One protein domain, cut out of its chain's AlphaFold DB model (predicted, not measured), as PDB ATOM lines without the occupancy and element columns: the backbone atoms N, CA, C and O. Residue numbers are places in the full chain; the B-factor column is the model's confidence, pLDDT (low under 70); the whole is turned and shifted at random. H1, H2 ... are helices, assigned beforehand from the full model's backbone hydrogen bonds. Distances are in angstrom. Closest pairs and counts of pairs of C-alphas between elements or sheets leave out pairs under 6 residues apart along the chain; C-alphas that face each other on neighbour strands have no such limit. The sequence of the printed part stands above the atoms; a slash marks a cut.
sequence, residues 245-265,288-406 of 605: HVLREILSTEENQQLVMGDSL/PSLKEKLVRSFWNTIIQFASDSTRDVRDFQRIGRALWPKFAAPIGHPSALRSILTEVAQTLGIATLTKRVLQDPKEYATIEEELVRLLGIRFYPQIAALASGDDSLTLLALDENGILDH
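Overview. This is residues 245 to 265 and 288 to 406 of the 605 residues of the protein "Hypothetical protein" of Pseudo-nitzschia australis (UniProt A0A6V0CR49). The long helix H6 and the helix H3 lie side by side along the longest axis, and a kinked third helix, H4, crosses both at steep angles to complete the core. H1 and H2 pack on this core on the side away from H6, H5 lies across H6 near one end of the domain, and H7 packs on H4 near the other. The printed part has 140 residues with seven named helices, H1 to H7 in that order, and no named strand; the class is all helix, with mostly crossed packing, meaning that touching helices mostly stand at more than a shallow tilt. It is compact, with a radius of gyration of the C-alphas of 16.1 A, yet elongated, spanning 47 by 29 by 28 A.

Along the chain. H6, residues 361 to 387, measures 37.7 A, from C-alpha 361 at (105.817, 232.481, 246.700) to C-alpha 387 at (124.816, 223.137, 215.528). H3 is residues 288 to 306, 26.6 A, and H4 residues 313 to 332, 26.8 A. H5 is residues 334 to 347, 19.7 A. H1 is residues 245 to 251, beginning at C-alpha 245 at (108.590, 235.422, 218.479), H2 residues 254 to 264, and H7 residues 391 to 398. H4 has a kink of 40 degrees near residue 320, and H6 one of 36 degrees near residue 381.

Arrangement. H6 and H3 touch at a shallow tilt of 26 degrees, the same way; their closest C-alphas, of Val 372 and Leu 294, are 5.8 A apart. H4, the hub, touches six helices. It touches H6 with residues 326 to 327 alone, Phe 327 and Phe 379 having the closest C-alphas, 6.2 A. Residues 298 to 306 of H3 touch H4, closest at the C-alphas of Ile 302 and Gly 320, 7.4 A. H5 touches H6, only just about perpendicular at 71 degrees, with the C-alphas of Val 344 and Leu 371 closest, 6.0 A; H5 and H4 touch only at the corner. H2 touches H4, C-alphas 260 and 321 being closest at 4.3 A. H1 touches H3, closest at C-alphas 248 and 299, 6.5 A. H7 touches H4, closest at C-alphas 397 and 319, 5.3 A. H1 and H2 are apart from H6. Every O i to N i+4 pair is within hydrogen-bond range in H1, H3 and H5; the counts are 5 of 7 in H2, 12 of 16 in H4, 21 of 23 in H6 and 3 of 4 in H7.

Size, cuts and confidence. The C-alphas farthest apart, of Ala 351 and Glu 400, are 47.4 A apart. Residues 266 to 287 are not printed, with 10.9 A between C-alphas 265 and 288. The link from H5 to H6, residues 348 to 360, is long. Confidence is under 70 at residues 264 to 265 and 389 to 406.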
ATOM      1  N   HIS A 245     109.734 235.264 217.574       96.31
ATOM      2  CA  HIS A 245     108.590 235.422 218.479       96.31
ATOM      3  C   HIS A 245     107.364 234.624 218.004       96.31
ATOM      4  O   HIS A 245     106.765 233.938 218.821       96.31
ATOM      5  N   VAL A 246     107.063 234.625 216.697       96.19
ATOM      6  CA  VAL A 246     105.949 233.847 216.120       96.19
ATOM      7  C   VAL A 246     106.188 232.350 216.300       96.19
ATOM      8  O   VAL A 246     105.306 231.627 216.747       96.19
ATOM      9  N   LEU A 247     107.414 231.885 216.029       96.12
ATOM     10  CA  LEU A 247     107.788 230.487 216.263       96.12
ATOM     11  C   LEU A 247     107.627 230.102 217.738       96.12
ATOM     12  O   LEU A 247     107.105 229.033 218.030       96.12
ATOM     13  N   ARG A 248     108.020 230.983 218.667       96.19
ATOM     14  CA  ARG A 248     107.838 230.765 220.110       96.19
ATOM     15  C   ARG A 248     106.375 230.654 220.499       96.19
ATOM     16  O   ARG A 248     106.045 229.772 221.282       96.19
ATOM     17  N   GLU A 249     105.523 231.521 219.971       96.25
ATOM     18  CA  GLU A 249     104.084 231.493 220.228       96.25
ATOM     19  C   GLU A 249     103.458 230.186 219.730       96.25
ATOM     20  O   GLU A 249     102.804 229.490 220.503       96.25
ATOM     21  N   ILE A 250     103.752 229.798 218.485       96.62
ATOM     22  CA  ILE A 250     103.254 228.554 217.889       96.62
ATOM     23  C   ILE A 250     103.766 227.340 218.668       96.62
ATOM     24  O   ILE A 250     102.980 226.487 219.062       96.62
ATOM     25  N   LEU A 251     105.070 227.243 218.936       96.44
ATOM     26  CA  LEU A 251     105.657 226.082 219.621       96.44
ATOM     27  C   LEU A 251     105.261 225.993 221.103       96.44
ATOM     28  O   LEU A 251     105.318 224.914 221.692       96.44
ATOM     29  N   SER A 252     104.825 227.104 221.703       95.00
ATOM     30  CA  SER A 252     104.315 227.137 223.075       95.00
ATOM     31  C   SER A 252     102.831 226.778 223.188       95.00
ATOM     32  O   SER A 252     102.327 226.776 224.310       95.00
ATOM     33  N   THR A 253     102.118 226.453 222.102       95.25
ATOM     34  CA  THR A 253     100.737 225.950 222.215       95.25
ATOM     35  C   THR A 253     100.701 224.614 222.954       95.25
ATOM     36  O   THR A 253     101.651 223.831 222.905       95.25
ATOM     37  N   GLU A 254      99.599 224.341 223.654       91.56
ATOM     38  CA  GLU A 254      99.458 223.125 224.462       91.56
ATOM     39  C   GLU A 254      99.609 221.844 223.625       91.56
ATOM     40  O   GLU A 254     100.279 220.907 224.050       91.56
ATOM     41  N   GLU A 255      99.070 221.826 222.407       92.38
ATOM     42  CA  GLU A 255      99.190 220.692 221.483       92.38
ATOM     43  C   GLU A 255     100.656 220.414 221.111       92.38
ATOM     44  O   GLU A 255     101.126 219.280 221.192       92.38
ATOM     45  N   ASN A 256     101.422 221.458 220.779       93.38
ATOM     46  CA  ASN A 256     102.836 221.327 220.417       93.38
ATOM     47  C   ASN A 256     103.701 220.933 221.614       93.38
ATOM     48  O   ASN A 256     104.606 220.104 221.501       93.38
ATOM     49  N   GLN A 257     103.375 221.488 222.777       92.69
ATOM     50  CA  GLN A 257     103.939 221.095 224.056       92.69
ATOM     51  C   GLN A 257     103.728 219.600 224.334       92.69
ATOM     52  O   GLN A 257     104.685 218.908 224.682       92.69
ATOM     53  N   GLN A 258     102.510 219.088 224.152       90.00
ATOM     54  CA  GLN A 258     102.194 217.668 224.336       90.00
ATOM     55  C   GLN A 258     102.936 216.782 223.328       90.00
ATOM     56  O   GLN A 258     103.496 215.759 223.713       90.00
ATOM     57  N   LEU A 259     103.030 217.189 222.058       89.44
ATOM     58  CA  LEU A 259     103.762 216.431 221.035       89.44
ATOM     59  C   LEU A 259     105.249 216.251 221.376       89.44
ATOM     60  O   LEU A 259     105.823 215.187 221.112       89.44
ATOM     61  N   VAL A 260     105.858 217.279 221.964       90.06
ATOM     62  CA  VAL A 260     107.294 217.329 222.264       90.06
ATOM     63  C   VAL A 260     107.627 216.678 223.596       90.06
ATOM     64  O   VAL A 260     108.581 215.908 223.678       90.06
ATOM     65  N   MET A 261     106.831 216.948 224.628       88.38
ATOM     66  CA  MET A 261     107.055 216.384 225.957       88.38
ATOM     67  C   MET A 261     106.510 214.953 226.090       88.38
ATOM     68  O   MET A 261     106.938 214.214 226.978       88.38
ATOM     69  N   GLY A 262     105.590 214.549 225.211       84.44
ATOM     70  CA  GLY A 262     104.853 213.290 225.300       84.44
ATOM     71  C   GLY A 262     103.961 213.206 226.544       84.44
ATOM     72  O   GLY A 262     103.806 214.173 227.294       84.44
ATOM     73  N   ASP A 263     103.446 212.006 226.817       70.50
ATOM     74  CA  ASP A 263     102.616 211.699 227.998       70.50
ATOM     75  C   ASP A 263     103.409 211.692 229.321       70.50
ATOM     76  O   ASP A 263     102.882 211.365 230.384       70.50
ATOM     77  N   SER A 264     104.696 212.054 229.279       57.31
ATOM     78  CA  SER A 264     105.574 212.085 230.454       57.31
ATOM     79  C   SER A 264     105.154 213.130 231.495       57.31
ATOM     80  O   SER A 264     105.583 213.066 232.649       57.31
ATOM     81  N   LEU A 265     104.286 214.071 231.116       56.03
ATOM     82  CA  LEU A 265     103.615 214.969 232.041       56.03
ATOM     83  C   LEU A 265     102.180 214.491 232.257       56.03
ATOM     84  O   LEU A 265     101.410 214.493 231.298       56.03
ATOM     85  N   PRO A 288     102.547 224.402 237.632       88.56
ATOM     86  CA  PRO A 288     102.273 224.933 236.295       88.56
ATOM     87  C   PRO A 288     103.174 226.116 235.905       88.56
ATOM     88  O   PRO A 288     103.624 226.179 234.765       88.56
ATOM     89  N   SER A 289     103.509 226.992 236.863       92.19
ATOM     90  CA  SER A 289     104.431 228.125 236.670       92.19
ATOM     91  C   SER A 289     105.820 227.680 236.214       92.19
ATOM     92  O   SER A 289     106.347 228.179 235.219       92.19
ATOM     93  N   LEU A 290     106.398 226.700 236.913       91.31
ATOM     94  CA  LEU A 290     107.699 226.138 236.575       91.31
ATOM     95  C   LEU A 290     107.656 225.429 235.216       91.31
ATOM     96  O   LEU A 290     108.567 225.612 234.413       91.31
ATOM     97  N   LYS A 291     106.581 224.678 234.926       90.81
ATOM     98  CA  LYS A 291     106.377 224.032 233.617       90.81
ATOM     99  C   LYS A 291     106.427 225.050 232.483       90.81
ATOM    100  O   LYS A 291     107.180 224.865 231.532       90.81
ATOM    101  N   GLU A 292     105.666 226.131 232.600       92.56
ATOM    102  CA  GLU A 292     105.607 227.175 231.580       92.56
ATOM    103  C   GLU A 292     106.968 227.864 231.386       92.56
ATOM    104  O   GLU A 292     107.416 228.043 230.252       92.56
ATOM    105  N   LYS A 293     107.671 228.198 232.480       94.75
ATOM    106  CA  LYS A 293     109.017 228.793 232.423       94.75
ATOM    107  C   LYS A 293     110.038 227.853 231.772       94.75
ATOM    108  O   LYS A 293     110.829 228.307 230.947       94.75
ATOM    109  N   LEU A 294     110.000 226.557 232.093       93.88
ATOM    110  CA  LEU A 294     110.882 225.545 231.503       93.88
ATOM    111  C   LEU A 294     110.644 225.388 230.005       93.88
ATOM    112  O   LEU A 294     111.597 225.472 229.238       93.88
ATOM    113  N   VAL A 295     109.387 225.218 229.589       94.31
ATOM    114  CA  VAL A 295     109.019 225.106 228.170       94.31
ATOM    115  C   VAL A 295     109.443 226.357 227.403       94.31
ATOM    116  O   VAL A 295     110.043 226.261 226.334       94.31
ATOM    117  N   ARG A 296     109.196 227.547 227.965       95.00
ATOM    118  CA  ARG A 296     109.604 228.816 227.355       95.00
ATOM    119  C   ARG A 296     111.123 228.911 227.200       95.00
ATOM    120  O   ARG A 296     111.597 229.300 226.138       95.00
ATOM    121  N   SER A 297     111.882 228.563 228.237       95.75
ATOM    122  CA  SER A 297     113.354 228.569 228.203       95.75
ATOM    123  C   SER A 297     113.914 227.554 227.206       95.75
ATOM    124  O   SER A 297     114.796 227.876 226.408       95.75
ATOM    125  N   PHE A 298     113.335 226.355 227.181       96.12
ATOM    126  CA  PHE A 298     113.670 225.303 226.232       96.12
ATOM    127  C   PHE A 298     113.495 225.772 224.785       96.12
ATOM    128  O   PHE A 298     114.451 225.747 224.007       96.12
ATOM    129  N   TRP A 299     112.315 226.298 224.443       96.19
ATOM    130  CA  TRP A 299     112.053 226.805 223.097       96.19
ATOM    131  C   TRP A 299     112.875 228.039 222.747       96.19
ATOM    132  O   TRP A 299     113.337 228.138 221.616       96.19
ATOM    133  N   ASN A 300     113.109 228.955 223.693       95.69
ATOM    134  CA  ASN A 300     114.014 230.086 223.477       95.69
ATOM    135  C   ASN A 300     115.394 229.600 223.029       95.69
ATOM    136  O   ASN A 300     115.930 230.117 222.052       95.69
ATOM    137  N   THR A 301     115.929 228.590 223.718       94.75
ATOM    138  CA  THR A 301     117.256 228.048 223.432       94.75
ATOM    139  C   THR A 301     117.262 227.351 222.072       94.75
ATOM    140  O   THR A 301     118.048 227.718 221.207       94.75
ATOM    141  N   ILE A 302     116.332 226.421 221.818       94.81
ATOM    142  CA  ILE A 302     116.269 225.704 220.531       94.81
ATOM    143  C   ILE A 302     116.079 226.663 219.357       94.81
ATOM    144  O   ILE A 302     116.778 226.546 218.355       94.81
ATOM    145  N   ILE A 303     115.155 227.621 219.462       95.12
ATOM    146  CA  ILE A 303     114.876 228.561 218.373       95.12
ATOM    147  C   ILE A 303     116.082 229.459 218.125       95.12
ATOM    148  O   ILE A 303     116.416 229.693 216.971       95.12
ATOM    149  N   GLN A 304     116.764 229.927 219.172       93.62
ATOM    150  CA  GLN A 304     117.968 230.739 219.007       93.62
ATOM    151  C   GLN A 304     119.046 230.019 218.185       93.62
ATOM    152  O   GLN A 304     119.688 230.664 217.366       93.62
ATOM    153  N   PHE A 305     119.201 228.705 218.357       90.75
ATOM    154  CA  PHE A 305     120.201 227.924 217.630       90.75
ATOM    155  C   PHE A 305     119.743 227.443 216.254       90.75
ATOM    156  O   PHE A 305     120.478 227.566 215.282       90.75
ATOM    157  N   ALA A 306     118.542 226.879 216.151       90.00
ATOM    158  CA  ALA A 306     118.088 226.237 214.922       90.00
ATOM    159  C   ALA A 306     117.395 227.205 213.945       90.00
ATOM    160  O   ALA A 306     117.157 226.824 212.801       90.00
ATOM    161  N   SER A 307     117.101 228.458 214.339       91.88
ATOM    162  CA  SER A 307     116.428 229.431 213.452       91.88
ATOM    163  C   SER A 307     117.239 229.883 212.239       91.88
ATOM    164  O   SER A 307     116.647 230.440 211.304       91.88
ATOM    165  N   ASP A 308     118.550 229.635 212.251       86.69
ATOM    166  CA  ASP A 308     119.437 229.875 211.112       86.69
ATOM    167  C   ASP A 308     119.391 228.716 210.101       86.69
ATOM    168  O   ASP A 308     119.550 228.948 208.904       86.69
ATOM    169  N   SER A 309     119.092 227.491 210.555       84.88
ATOM    170  CA  SER A 309     119.061 226.281 209.717       84.88
ATOM    171  C   SER A 309     117.659 225.914 209.221       84.88
ATOM    172  O   SER A 309     117.510 225.438 208.099       84.88
ATOM    173  N   THR A 310     116.615 226.124 210.030       90.50
ATOM    174  CA  THR A 310     115.226 225.801 209.665       90.50
ATOM    175  C   THR A 310     114.227 226.843 210.175       90.50
ATOM    176  O   THR A 310     114.414 227.517 211.190       90.50
ATOM    177  N   ARG A 311     113.127 226.984 209.432       92.06
ATOM    178  CA  ARG A 311     111.937 227.768 209.800       92.06
ATOM    179  C   ARG A 311     110.674 226.904 209.846       92.06
ATOM    180  O   ARG A 311     109.595 227.445 210.092       92.06
ATOM    181  N   ASP A 312     110.791 225.597 209.607       92.06
ATOM    182  CA  ASP A 312     109.662 224.670 209.671       92.06
ATOM    183  C   ASP A 312     109.357 224.336 211.139       92.06
ATOM    184  O   ASP A 312     110.206 223.853 211.889       92.06
ATOM    185  N   VAL A 313     108.117 224.593 211.557       95.25
ATOM    186  CA  VAL A 313     107.623 224.281 212.906       95.25
ATOM    187  C   VAL A 313     107.761 222.786 213.208       95.25
ATOM    188  O   VAL A 313     108.040 222.420 214.348       95.25
ATOM    189  N   ARG A 314     107.617 221.922 212.199       92.69
ATOM    190  CA  ARG A 314     107.747 220.467 212.348       92.69
ATOM    191  C   ARG A 314     109.179 220.055 212.662       92.69
ATOM    192  O   ARG A 314     109.377 219.175 213.496       92.69
ATOM    193  N   ASP A 315     110.169 220.715 212.071       89.56
ATOM    194  CA  ASP A 315     111.574 220.455 212.394       89.56
ATOM    195  C   ASP A 315     111.878 220.874 213.831       89.56
ATOM    196  O   ASP A 315     112.487 220.117 214.585       89.56
ATOM    197  N   PHE A 316     111.365 222.029 214.267       93.81
ATOM    198  CA  PHE A 316     111.466 222.439 215.669       93.81
ATOM    199  C   PHE A 316     110.799 221.443 216.621       93.81
ATOM    200  O   PHE A 316     111.366 221.142 217.667       93.81
ATOM    201  N   GLN A 317     109.629 220.901 216.275       94.31
ATOM    202  CA  GLN A 317     108.979 219.849 217.063       94.31
ATOM    203  C   GLN A 317     109.831 218.575 217.124       94.31
ATOM    204  O   GLN A 317     109.961 217.993 218.199       94.31
ATOM    205  N   ARG A 318     110.436 218.148 216.009       89.00
ATOM    206  CA  ARG A 318     111.320 216.969 215.949       89.00
ATOM    207  C   ARG A 318     112.562 217.155 216.820       89.00
ATOM    208  O   ARG A 318     112.811 216.342 217.710       89.00
ATOM    209  N   ILE A 319     113.272 218.271 216.641       90.19
ATOM    210  CA  ILE A 319     114.433 218.655 217.458       90.19
ATOM    211  C   ILE A 319     114.025 218.755 218.932       90.19
ATOM    212  O   ILE A 319     114.700 218.226 219.815       90.19
ATOM    213  N   GLY A 320     112.883 219.389 219.198       92.94
ATOM    214  CA  GLY A 320     112.301 219.510 220.526       92.94
ATOM    215  C   GLY A 320     112.067 218.149 221.172       92.94
ATOM    216  O   GLY A 320     112.525 217.917 222.284       92.94
ATOM    217  N   ARG A 321     111.412 217.215 220.478       91.56
ATOM    218  CA  ARG A 321     111.146 215.863 220.991       91.56
ATOM    219  C   ARG A 321     112.442 215.103 221.289       91.56
ATOM    220  O   ARG A 321     112.533 214.452 222.326       91.56
ATOM    221  N   ALA A 322     113.452 215.215 220.426       86.56
ATOM    222  CA  ALA A 322     114.744 214.554 220.622       86.56
ATOM    223  C   ALA A 322     115.530 215.118 221.822       86.56
ATOM    224  O   ALA A 322     116.248 214.389 222.514       86.56
ATOM    225  N   LEU A 323     115.400 216.421 222.085       91.25
ATOM    226  CA  LEU A 323     116.190 217.119 223.096       91.25
ATOM    227  C   LEU A 323     115.484 217.343 224.427       91.25
ATOM    228  O   LEU A 323     116.161 217.519 225.444       91.25
ATOM    229  N   TRP A 324     114.155 217.311 224.452       93.94
ATOM    230  CA  TRP A 324     113.378 217.520 225.667       93.94
ATOM    231  C   TRP A 324     113.794 216.572 226.801       93.94
ATOM    232  O   TRP A 324     114.051 217.066 227.900       93.94
ATOM    233  N   PRO A 325     113.985 215.253 226.574       90.44
ATOM    234  CA  PRO A 325     114.451 214.356 227.627       90.44
ATOM    235  C   PRO A 325     115.815 214.758 228.190       90.44
ATOM    236  O   PRO A 325     116.024 214.652 229.391       90.44
ATOM    237  N   LYS A 326     116.736 215.263 227.357       90.00
ATOM    238  CA  LYS A 326     118.066 215.707 227.808       90.00
ATOM    239  C   LYS A 326     117.985 216.991 228.634       90.00
ATOM    240  O   LYS A 326     118.673 217.105 229.644       90.00
ATOM    241  N   PHE A 327     117.116 217.919 228.236       93.44
ATOM    242  CA  PHE A 327     116.862 219.157 228.971       93.44
ATOM    243  C   PHE A 327     116.162 218.905 230.317       93.44
ATOM    244  O   PHE A 327     116.547 219.479 231.334       93.44
ATOM    245  N   ALA A 328     115.158 218.024 230.339       91.25
ATOM    246  CA  ALA A 328     114.335 217.743 231.515       91.25
ATOM    247  C   ALA A 328     114.915 216.657 232.445       91.25
ATOM    248  O   ALA A 328     114.535 216.598 233.616       91.25
ATOM    249  N   ALA A 329     115.852 215.821 231.976       89.38
ATOM    250  CA  ALA A 329     116.463 214.737 232.757       89.38
ATOM    251  C   ALA A 329     116.970 215.159 234.149       89.38
ATOM    252  O   ALA A 329     116.705 214.430 235.111       89.38
ATOM    253  N   PRO A 330     117.633 216.320 234.326       90.75
ATOM    254  CA  PRO A 330     118.108 216.722 235.645       90.75
ATOM    255  C   PRO A 330     116.983 216.967 236.658       90.75
ATOM    256  O   PRO A 330     117.214 216.835 237.854       90.75
ATOM    257  N   ILE A 331     115.770 217.289 236.196       89.50
ATOM    258  CA  ILE A 331     114.588 217.488 237.048       89.50
ATOM    259  C   ILE A 331     114.009 216.138 237.483       89.50
ATOM    260  O   ILE A 331     113.569 215.992 238.621       89.50
ATOM    261  N   GLY A 332     114.039 215.141 236.594       85.88
ATOM    262  CA  GLY A 332     113.551 213.792 236.880       85.88
ATOM    263  C   GLY A 332     114.440 212.997 237.842       85.88
ATOM    264  O   GLY A 332     113.953 212.075 238.492       85.88
ATOM    265  N   HIS A 333     115.727 213.347 237.967       87.88
ATOM    266  CA  HIS A 333     116.677 212.622 238.810       87.88
ATOM    267  C   HIS A 333     116.945 213.356 240.141       87.88
ATOM    268  O   HIS A 333     117.599 214.403 240.135       87.88
ATOM    269  N   PRO A 334     116.541 212.815 241.311       88.44
ATOM    270  CA  PRO A 334     116.623 213.529 242.588       88.44
ATOM    271  C   PRO A 334     118.024 214.024 242.965       88.44
ATOM    272  O   PRO A 334     118.153 215.097 243.551       88.44
ATOM    273  N   SER A 335     119.085 213.274 242.644       91.69
ATOM    274  CA  SER A 335     120.456 213.716 242.939       91.69
ATOM    275  C   SER A 335     120.927 214.845 242.016       91.69
ATOM    276  O   SER A 335     121.604 215.758 242.484       91.69
ATOM    277  N   ALA A 336     120.526 214.827 240.739       90.69
ATOM    278  CA  ALA A 336     120.871 215.874 239.782       90.69
ATOM    279  C   ALA A 336     120.110 217.162 240.115       90.69
ATOM    280  O   ALA A 336     120.713 218.231 240.183       90.69
ATOM    281  N   LEU A 337     118.819 217.040 240.440       92.25
ATOM    282  CA  LEU A 337     117.999 218.155 240.900       92.25
ATOM    283  C   LEU A 337     118.571 218.773 242.176       92.25
ATOM    284  O   LEU A 337     118.679 219.992 242.258       92.25
ATOM    285  N   ARG A 338     118.982 217.959 243.160       92.75
ATOM    286  CA  ARG A 338     119.637 218.461 244.381       92.75
ATOM    287  C   ARG A 338     120.910 219.233 244.062       92.75
ATOM    288  O   ARG A 338     121.065 220.329 244.578       92.75
ATOM    289  N   SER A 339     121.775 218.697 243.201       95.75
ATOM    290  CA  SER A 339     123.008 219.375 242.784       95.75
ATOM    291  C   SER A 339     122.725 220.733 242.133       95.75
ATOM    292  O   SER A 339     123.345 221.723 242.512       95.75
ATOM    293  N   ILE A 340     121.751 220.803 241.219       94.69
ATOM    294  CA  ILE A 340     121.370 222.064 240.569       94.69
ATOM    295  C   ILE A 340     120.750 223.028 241.580       94.69
ATOM    296  O   ILE A 340     121.087 224.203 241.587       94.69
ATOM    297  N   LEU A 341     119.882 222.554 242.473       95.06
ATOM    298  CA  LEU A 341     119.294 223.392 243.517       95.06
ATOM    299  C   LEU A 341     120.348 223.936 244.491       95.06
ATOM    300  O   LEU A 341     120.217 225.068 244.943       95.06
ATOM    301  N   THR A 342     121.405 223.178 244.795       96.12
ATOM    302  CA  THR A 342     122.543 223.684 245.577       96.12
ATOM    303  C   THR A 342     123.255 224.826 244.850       96.12
ATOM    304  O   THR A 342     123.567 225.837 245.472       96.12
ATOM    305  N   GLU A 343     123.448 224.712 243.537       96.75
ATOM    306  CA  GLU A 343     124.038 225.768 242.706       96.75
ATOM    307  C   GLU A 343     123.126 227.005 242.594       96.75
ATOM    308  O   GLU A 343     123.603 228.134 242.704       96.75
ATOM    309  N   VAL A 344     121.806 226.810 242.470       96.44
ATOM    310  CA  VAL A 344     120.809 227.896 242.537       96.44
ATOM    311  C   VAL A 344     120.906 228.621 243.878       96.44
ATOM    312  O   VAL A 344     120.988 229.845 243.917       96.44
ATOM    313  N   ALA A 345     120.933 227.872 244.985       96.00
ATOM    314  CA  ALA A 345     121.032 228.440 246.326       96.00
ATOM    315  C   ALA A 345     122.320 229.255 246.496       96.00
ATOM    316  O   ALA A 345     122.274 230.377 246.991       96.00
ATOM    317  N   GLN A 346     123.449 228.725 246.016       96.88
ATOM    318  CA  GLN A 346     124.733 229.418 246.026       96.88
ATOM    319  C   GLN A 346     124.689 230.712 245.202       96.88
ATOM    320  O   GLN A 346     125.173 231.742 245.667       96.88
ATOM    321  N   THR A 347     124.071 230.682 244.018       96.75
ATOM    322  CA  THR A 347     123.967 231.852 243.129       96.75
ATOM    323  C   THR A 347     123.083 232.948 243.722       96.75
ATOM    324  O   THR A 347     123.381 234.131 243.578       96.75
ATOM    325  N   LEU A 348     122.029 232.567 244.449       96.44
ATOM    326  CA  LEU A 348     121.125 233.495 245.135       96.44
ATOM    327  C   LEU A 348     121.612 233.912 246.536       96.44
ATOM    328  O   LEU A 348     120.946 234.706 247.196       96.44
ATOM    329  N   GLY A 349     122.740 233.380 247.021       96.44
ATOM    330  CA  GLY A 349     123.241 233.653 248.375       96.44
ATOM    331  C   GLY A 349     122.395 233.036 249.500       96.44
ATOM    332  O   GLY A 349     122.446 233.494 250.640       96.44
ATOM    333  N   ILE A 350     121.610 231.999 249.203       95.56
ATOM    334  CA  ILE A 350     120.767 231.290 250.169       95.56
ATOM    335  C   ILE A 350     121.596 230.174 250.813       95.56
ATOM    336  O   ILE A 350     121.951 229.197 250.160       95.56
ATOM    337  N   ALA A 351     121.868 230.285 252.117       91.00
ATOM    338  CA  ALA A 351     122.722 229.330 252.832       91.00
ATOM    339  C   ALA A 351     122.201 227.880 252.774       91.00
ATOM    340  O   ALA A 351     122.982 226.950 252.592       91.00
ATOM    341  N   THR A 352     120.887 227.674 252.927       92.44
ATOM    342  CA  THR A 352     120.235 226.362 252.770       92.44
ATOM    343  C   THR A 352     118.808 226.515 252.235       92.44
ATOM    344  O   THR A 352     118.024 227.320 252.741       92.44
ATOM    345  N   LEU A 353     118.438 225.716 251.225       91.44
ATOM    346  CA  LEU A 353     117.061 225.648 250.717       91.44
ATOM    347  C   LEU A 353     116.172 224.907 251.720       91.44
ATOM    348  O   LEU A 353     116.028 223.685 251.683       91.44
ATOM    349  N   THR A 354     115.588 225.655 252.652       93.00
ATOM    350  CA  THR A 354     114.655 225.104 253.640       93.00
ATOM    351  C   THR A 354     113.230 225.038 253.088       93.00
ATOM    352  O   THR A 354     112.846 225.775 252.181       93.00
ATOM    353  N   LYS A 355     112.386 224.189 253.690       91.00
ATOM    354  CA  LYS A 355     110.957 224.101 253.341       91.00
ATOM    355  C   LYS A 355     110.231 225.449 253.472       91.00
ATOM    356  O   LYS A 355     109.283 225.676 252.733       91.00
ATOM    357  N   ARG A 356     110.672 226.331 254.380       91.44
ATOM    358  CA  ARG A 356     110.092 227.673 254.567       91.44
ATOM    359  C   ARG A 356     110.360 228.582 253.367       91.44
ATOM    360  O   ARG A 356     109.419 229.182 252.866       91.44
ATOM    361  N   VAL A 357     111.594 228.589 252.861       90.06
ATOM    362  CA  VAL A 357     111.992 229.341 251.654       90.06
ATOM    363  C   VAL A 357     111.178 228.888 250.436       90.06
ATOM    364  O   VAL A 357     110.657 229.693 249.676       90.06
ATOM    365  N   LEU A 358     110.963 227.576 250.291       89.75
ATOM    366  CA  LEU A 358     110.150 227.022 249.198       89.75
ATOM    367  C   LEU A 358     108.636 227.273 249.348       89.75
ATOM    368  O   LEU A 358     107.876 227.067 248.396       89.75
ATOM    369  N   GLN A 359     108.180 227.663 250.542       92.19
ATOM    370  CA  GLN A 359     106.786 228.021 250.810       92.19
ATOM    371  C   GLN A 359     106.499 229.498 250.530       92.19
ATOM    372  O   GLN A 359     105.344 229.816 250.245       92.19
ATOM    373  N   ASP A 360     107.506 230.378 250.571       94.62
ATOM    374  CA  ASP A 360     107.332 231.777 250.185       94.62
ATOM    375  C   ASP A 360     107.183 231.879 248.654       94.62
ATOM    376  O   ASP A 360     108.101 231.514 247.914       94.62
ATOM    377  N   PRO A 361     106.039 232.368 248.137       92.56
ATOM    378  CA  PRO A 361     105.817 232.481 246.700       92.56
ATOM    379  C   PRO A 361     106.820 233.405 245.995       92.56
ATOM    380  O   PRO A 361     107.128 233.165 244.829       92.56
ATOM    381  N   LYS A 362     107.340 234.444 246.667       94.88
ATOM    382  CA  LYS A 362     108.281 235.400 246.060       94.88
ATOM    383  C   LYS A 362     109.678 234.806 245.922       94.88
ATOM    384  O   LYS A 362     110.272 234.864 244.844       94.88
ATOM    385  N   GLU A 363     110.189 234.205 246.994       93.75
ATOM    386  CA  GLU A 363     111.493 233.533 246.969       93.75
ATOM    387  C   GLU A 363     111.457 232.341 246.010       93.75
ATOM    388  O   GLU A 363     112.350 232.183 245.179       93.75
ATOM    389  N   TYR A 364     110.373 231.560 246.039       92.56
ATOM    390  CA  TYR A 364     110.199 230.434 245.131       92.56
ATOM    391  C   TYR A 364     110.180 230.858 243.658       92.56
ATOM    392  O   TYR A 364     110.817 230.200 242.842       92.56
ATOM    393  N   ALA A 365     109.508 231.959 243.301       93.06
ATOM    394  CA  ALA A 365     109.510 232.463 241.925       93.06
ATOM    395  C   ALA A 365     110.924 232.823 241.433       93.06
ATOM    396  O   ALA A 365     111.254 232.536 240.280       93.06
ATOM    397  N   THR A 366     111.755 233.379 242.320       95.44
ATOM    398  CA  THR A 366     113.166 233.709 242.047       95.44
ATOM    399  C   THR A 366     114.004 232.436 241.880       95.44
ATOM    400  O   THR A 366     114.791 232.320 240.945       95.44
ATOM    401  N   ILE A 367     113.782 231.435 242.740       94.69
ATOM    402  CA  ILE A 367     114.422 230.115 242.646       94.69
ATOM    403  C   ILE A 367     114.030 229.404 241.344       94.69
ATOM    404  O   ILE A 367     114.890 228.807 240.702       94.69
ATOM    405  N   GLU A 368     112.759 229.461 240.930       94.56
ATOM    406  CA  GLU A 368     112.300 228.895 239.653       94.56
ATOM    407  C   GLU A 368     113.013 229.543 238.460       94.56
ATOM    408  O   GLU A 368     113.445 228.838 237.552       94.56
ATOM    409  N   GLU A 369     113.112 230.875 238.437       94.88
ATOM    410  CA  GLU A 369     113.774 231.606 237.351       94.88
ATOM    411  C   GLU A 369     115.247 231.231 237.247       94.88
ATOM    412  O   GLU A 369     115.736 230.925 236.157       94.88
ATOM    413  N   GLU A 370     115.929 231.166 238.386       96.62
ATOM    414  CA  GLU A 370     117.342 230.827 238.443       96.62
ATOM    415  C   GLU A 370     117.608 229.355 238.090       96.62
ATOM    416  O   GLU A 370     118.540 229.043 237.348       96.62
ATOM    417  N   LEU A 371     116.733 228.442 238.525       94.62
ATOM    418  CA  LEU A 371     116.759 227.034 238.128       94.62
ATOM    419  C   LEU A 371     116.632 226.880 236.607       94.62
ATOM    420  O   LEU A 371     117.411 226.163 235.977       94.62
ATOM    421  N   VAL A 372     115.656 227.566 236.009       94.94
ATOM    422  CA  VAL A 372     115.408 227.543 234.563       94.94
ATOM    423  C   VAL A 372     116.589 228.141 233.791       94.94
ATOM    424  O   VAL A 372     116.957 227.616 232.736       94.94
ATOM    425  N   ARG A 373     117.213 229.202 234.323       95.88
ATOM    426  CA  ARG A 373     118.416 229.831 233.761       95.88
ATOM    427  C   ARG A 373     119.605 228.866 233.751       95.88
ATOM    428  O   ARG A 373     120.231 228.692 232.706       95.88
ATOM    429  N   LEU A 374     119.896 228.205 234.876       93.94
ATOM    430  CA  LEU A 374     121.002 227.244 234.981       93.94
ATOM    431  C   LEU A 374     120.797 226.010 234.095       93.94
ATOM    432  O   LEU A 374     121.747 225.553 233.458       93.94
ATOM    433  N   LEU A 375     119.565 225.496 233.995       92.50
ATOM    434  CA  LEU A 375     119.239 224.412 233.063       92.50
ATOM    435  C   LEU A 375     119.495 224.823 231.610       92.50
ATOM    436  O   LEU A 375     120.115 224.063 230.867       92.50
ATOM    437  N   GLY A 376     119.093 226.037 231.223       91.56
ATOM    438  CA  GLY A 376     119.393 226.593 229.900       91.56
ATOM    439  C   GLY A 376     120.898 226.657 229.618       91.56
ATOM    440  O   GLY A 376     121.348 226.201 228.569       91.56
ATOM    441  N   ILE A 377     121.695 227.137 230.580       92.94
ATOM    442  CA  ILE A 377     123.159 227.227 230.450       92.94
ATOM    443  C   ILE A 377     123.803 225.848 230.298       92.94
ATOM    444  O   ILE A 377     124.660 225.671 229.440       92.94
ATOM    445  N   ARG A 378     123.390 224.856 231.093       92.62
ATOM    446  CA  ARG A 378     123.928 223.485 231.000       92.62
ATOM    447  C   ARG A 378     123.520 222.771 229.716       92.62
ATOM    448  O   ARG A 378     124.227 221.878 229.255       92.62
ATOM    449  N   PHE A 379     122.381 223.151 229.153       92.56
ATOM    450  CA  PHE A 379     121.867 222.593 227.912       92.56
ATOM    451  C   PHE A 379     122.505 223.228 226.667       92.56
ATOM    452  O   PHE A 379     122.687 222.541 225.663       92.56
ATOM    453  N   TYR A 380     122.924 224.497 226.746       91.38
ATOM    454  CA  TYR A 380     123.531 225.241 225.637       91.38
ATOM    455  C   TYR A 380     124.693 224.498 224.945       91.38
ATOM    456  O   TYR A 380     124.642 224.387 223.722       91.38
ATOM    457  N   PRO A 381     125.694 223.915 225.644       89.69
ATOM    458  CA  PRO A 381     126.775 223.172 224.992       89.69
ATOM    459  C   PRO A 381     126.295 221.972 224.170       89.69
ATOM    460  O   PRO A 381     126.877 221.671 223.134       89.69
ATOM    461  N   GLN A 382     125.222 221.302 224.602       85.00
ATOM    462  CA  GLN A 382     124.672 220.145 223.887       85.00
ATOM    463  C   GLN A 382     123.999 220.567 222.576       85.00
ATOM    464  O   GLN A 382     124.102 219.859 221.578       85.00
ATOM    465  N   ILE A 383     123.336 221.729 222.565       85.38
ATOM    466  CA  ILE A 383     122.778 222.296 221.330       85.38
ATOM    467  C   ILE A 383     123.876 222.911 220.456       85.38
ATOM    468  O   ILE A 383     123.818 222.814 219.236       85.38
ATOM    469  N   ALA A 384     124.895 223.525 221.052       85.00
ATOM    470  CA  ALA A 384     126.024 224.051 220.296       85.00
ATOM    471  C   ALA A 384     126.768 222.927 219.555       85.00
ATOM    472  O   ALA A 384     127.093 223.101 218.386       85.00
ATOM    473  N   ALA A 385     126.952 221.763 220.195       80.94
ATOM    474  CA  ALA A 385     127.523 220.571 219.565       80.94
ATOM    475  C   ALA A 385     126.683 220.086 218.365       80.94
ATOM    476  O   ALA A 385     127.219 219.815 217.291       80.94
ATOM    477  N   LEU A 386     125.353 220.076 218.516       77.94
ATOM    478  CA  LEU A 386     124.403 219.832 217.423       77.94
ATOM    479  C   LEU A 386     124.603 220.801 216.250       77.94
ATOM    480  O   LEU A 386     124.694 220.384 215.101       77.94
ATOM    481  N   ALA A 387     124.675 222.100 216.544       76.56
ATOM    482  CA  ALA A 387     124.816 223.137 215.528       76.56
ATOM    483  C   ALA A 387     126.181 223.093 214.820       76.56
ATOM    484  O   ALA A 387     126.277 223.499 213.665       76.56
ATOM    485  N   SER A 388     127.226 222.583 215.481       77.50
ATOM    486  CA  SER A 388     128.552 222.400 214.877       77.50
ATOM    487  C   SER A 388     128.662 221.195 213.937       77.50
ATOM    488  O   SER A 388     129.751 220.949 213.427       77.50
ATOM    489  N   GLY A 389     127.568 220.466 213.685       67.19
ATOM    490  CA  GLY A 389     127.574 219.306 212.794       67.19
ATOM    491  C   GLY A 389     128.063 218.027 213.468       67.19
ATOM    492  O   GLY A 389     128.688 217.200 212.823       67.19
ATOM    493  N   ASP A 390     127.805 217.851 214.767       66.81
ATOM    494  CA  ASP A 390     127.963 216.534 215.389       66.81
ATOM    495  C   ASP A 390     126.907 215.584 214.793       66.81
ATOM    496  O   ASP A 390     125.732 215.595 215.179       66.81
ATOM    497  N   ASP A 391     127.321 214.797 213.797       57.75
ATOM    498  CA  ASP A 391     126.468 213.906 213.000       57.75
ATOM    499  C   ASP A 391     125.654 212.944 213.866       57.75
ATOM    500  O   ASP A 391     124.501 212.644 213.557       57.75
ATOM    501  N   SER A 392     126.201 212.528 215.013       57.31
ATOM    502  CA  SER A 392     125.522 211.630 215.955       57.31
ATOM    503  C   SER A 392     124.210 212.217 216.483       57.31
ATOM    504  O   SER A 392     123.244 211.510 216.766       57.31
ATOM    505  N   LEU A 393     124.179 213.537 216.604       55.53
ATOM    506  CA  LEU A 393     123.113 214.333 217.172       55.53
ATOM    507  C   LEU A 393     122.181 214.851 216.061       55.53
ATOM    508  O   LEU A 393     120.962 214.861 216.247       55.53
ATOM    509  N   THR A 394     122.731 215.173 214.886       58.84
ATOM    510  CA  THR A 394     121.979 215.511 213.666       58.84
ATOM    511  C   THR A 394     121.144 214.324 213.171       58.84
ATOM    512  O   THR A 394     119.958 214.484 212.888       58.84
ATOM    513  N   LEU A 395     121.702 213.108 213.170       55.84
ATOM    514  CA  LEU A 395     120.985 211.881 212.803       55.84
ATOM    515  C   LEU A 395     119.834 211.563 213.773       55.84
ATOM    516  O   LEU A 395     118.762 211.144 213.341       55.84
ATOM    517  N   LEU A 396     120.007 211.839 215.071       56.94
ATOM    518  CA  LEU A 396     118.947 211.686 216.081       56.94
ATOM    519  C   LEU A 396     117.761 212.642 215.864       56.94
ATOM    520  O   LEU A 396     116.655 212.341 216.308       56.94
ATOM    521  N   ALA A 397     117.978 213.792 215.217       54.97
ATOM    522  CA  ALA A 397     116.923 214.753 214.898       54.97
ATOM    523  C   ALA A 397     116.194 214.441 213.574       54.97
ATOM    524  O   ALA A 397     115.089 214.948 213.363       54.97
ATOM    525  N   LEU A 398     116.796 213.625 212.698       54.47
ATOM    526  CA  LEU A 398     116.313 213.352 211.339       54.47
ATOM    527  C   LEU A 398     115.500 212.058 211.190       54.47
ATOM    528  O   LEU A 398     114.855 211.889 210.157       54.47
ATOM    529  N   ASP A 399     115.476 211.164 212.183       54.66
ATOM    530  CA  ASP A 399     114.625 209.969 212.112       54.66
ATOM    531  C   ASP A 399     113.136 210.359 212.204       54.66
ATOM    532  O   ASP A 399     112.637 210.808 213.242       54.66
ATOM    533  N   GLU A 400     112.424 210.203 211.085       50.81
ATOM    534  CA  GLU A 400     111.060 210.690 210.854       50.81
ATOM    535  C   GLU A 400     110.020 210.132 211.833       50.81
ATOM    536  O   GLU A 400     108.947 210.724 211.989       50.81
ATOM    537  N   ASN A 401     110.336 209.036 212.524       52.84
ATOM    538  CA  ASN A 401     109.419 208.398 213.459       52.84
ATOM    539  C   ASN A 401     109.634 208.827 214.914       52.84
ATOM    540  O   ASN A 401     108.736 208.643 215.735       52.84
ATOM    541  N   GLY A 402     110.790 209.398 215.273       48.56
ATOM    542  CA  GLY A 402     111.118 209.722 216.668       48.56
ATOM    543  C   GLY A 402     111.029 208.527 217.636       48.56
ATOM    544  O   GLY A 402     111.005 208.729 218.850       48.56
ATOM    545  N   ILE A 403     110.958 207.296 217.113       48.06
ATOM    546  CA  ILE A 403     110.994 206.048 217.871       48.06
ATOM    547  C   ILE A 403     112.440 205.574 217.809       48.06
ATOM    548  O   ILE A 403     112.817 204.772 216.962       48.06
ATOM    549  N   LEU A 404     113.262 206.098 218.714       48.72
ATOM    550  CA  LEU A 404     114.527 205.453 219.029       48.72
ATOM    551  C   LEU A 404     114.206 204.088 219.624       48.72
ATOM    552  O   LEU A 404     113.820 203.988 220.790       48.72
ATOM    553  N   ASP A 405     114.351 203.044 218.817       43.56
ATOM    554  CA  ASP A 405     114.300 201.682 219.315       43.56
ATOM    555  C   ASP A 405     115.484 201.502 220.277       43.56
ATOM    556  O   ASP A 405     116.653 201.423 219.880       43.56
ATOM    557  N   HIS A 406     115.198 201.535 221.582       46.12
ATOM    558  CA  HIS A 406     116.207 201.503 222.643       46.12
ATOM    559  C   HIS A 406     117.117 200.265 222.555       46.12
ATOM    560  O   HIS A 406     118.230 200.284 223.093       46.12
TER     561      HIS A 406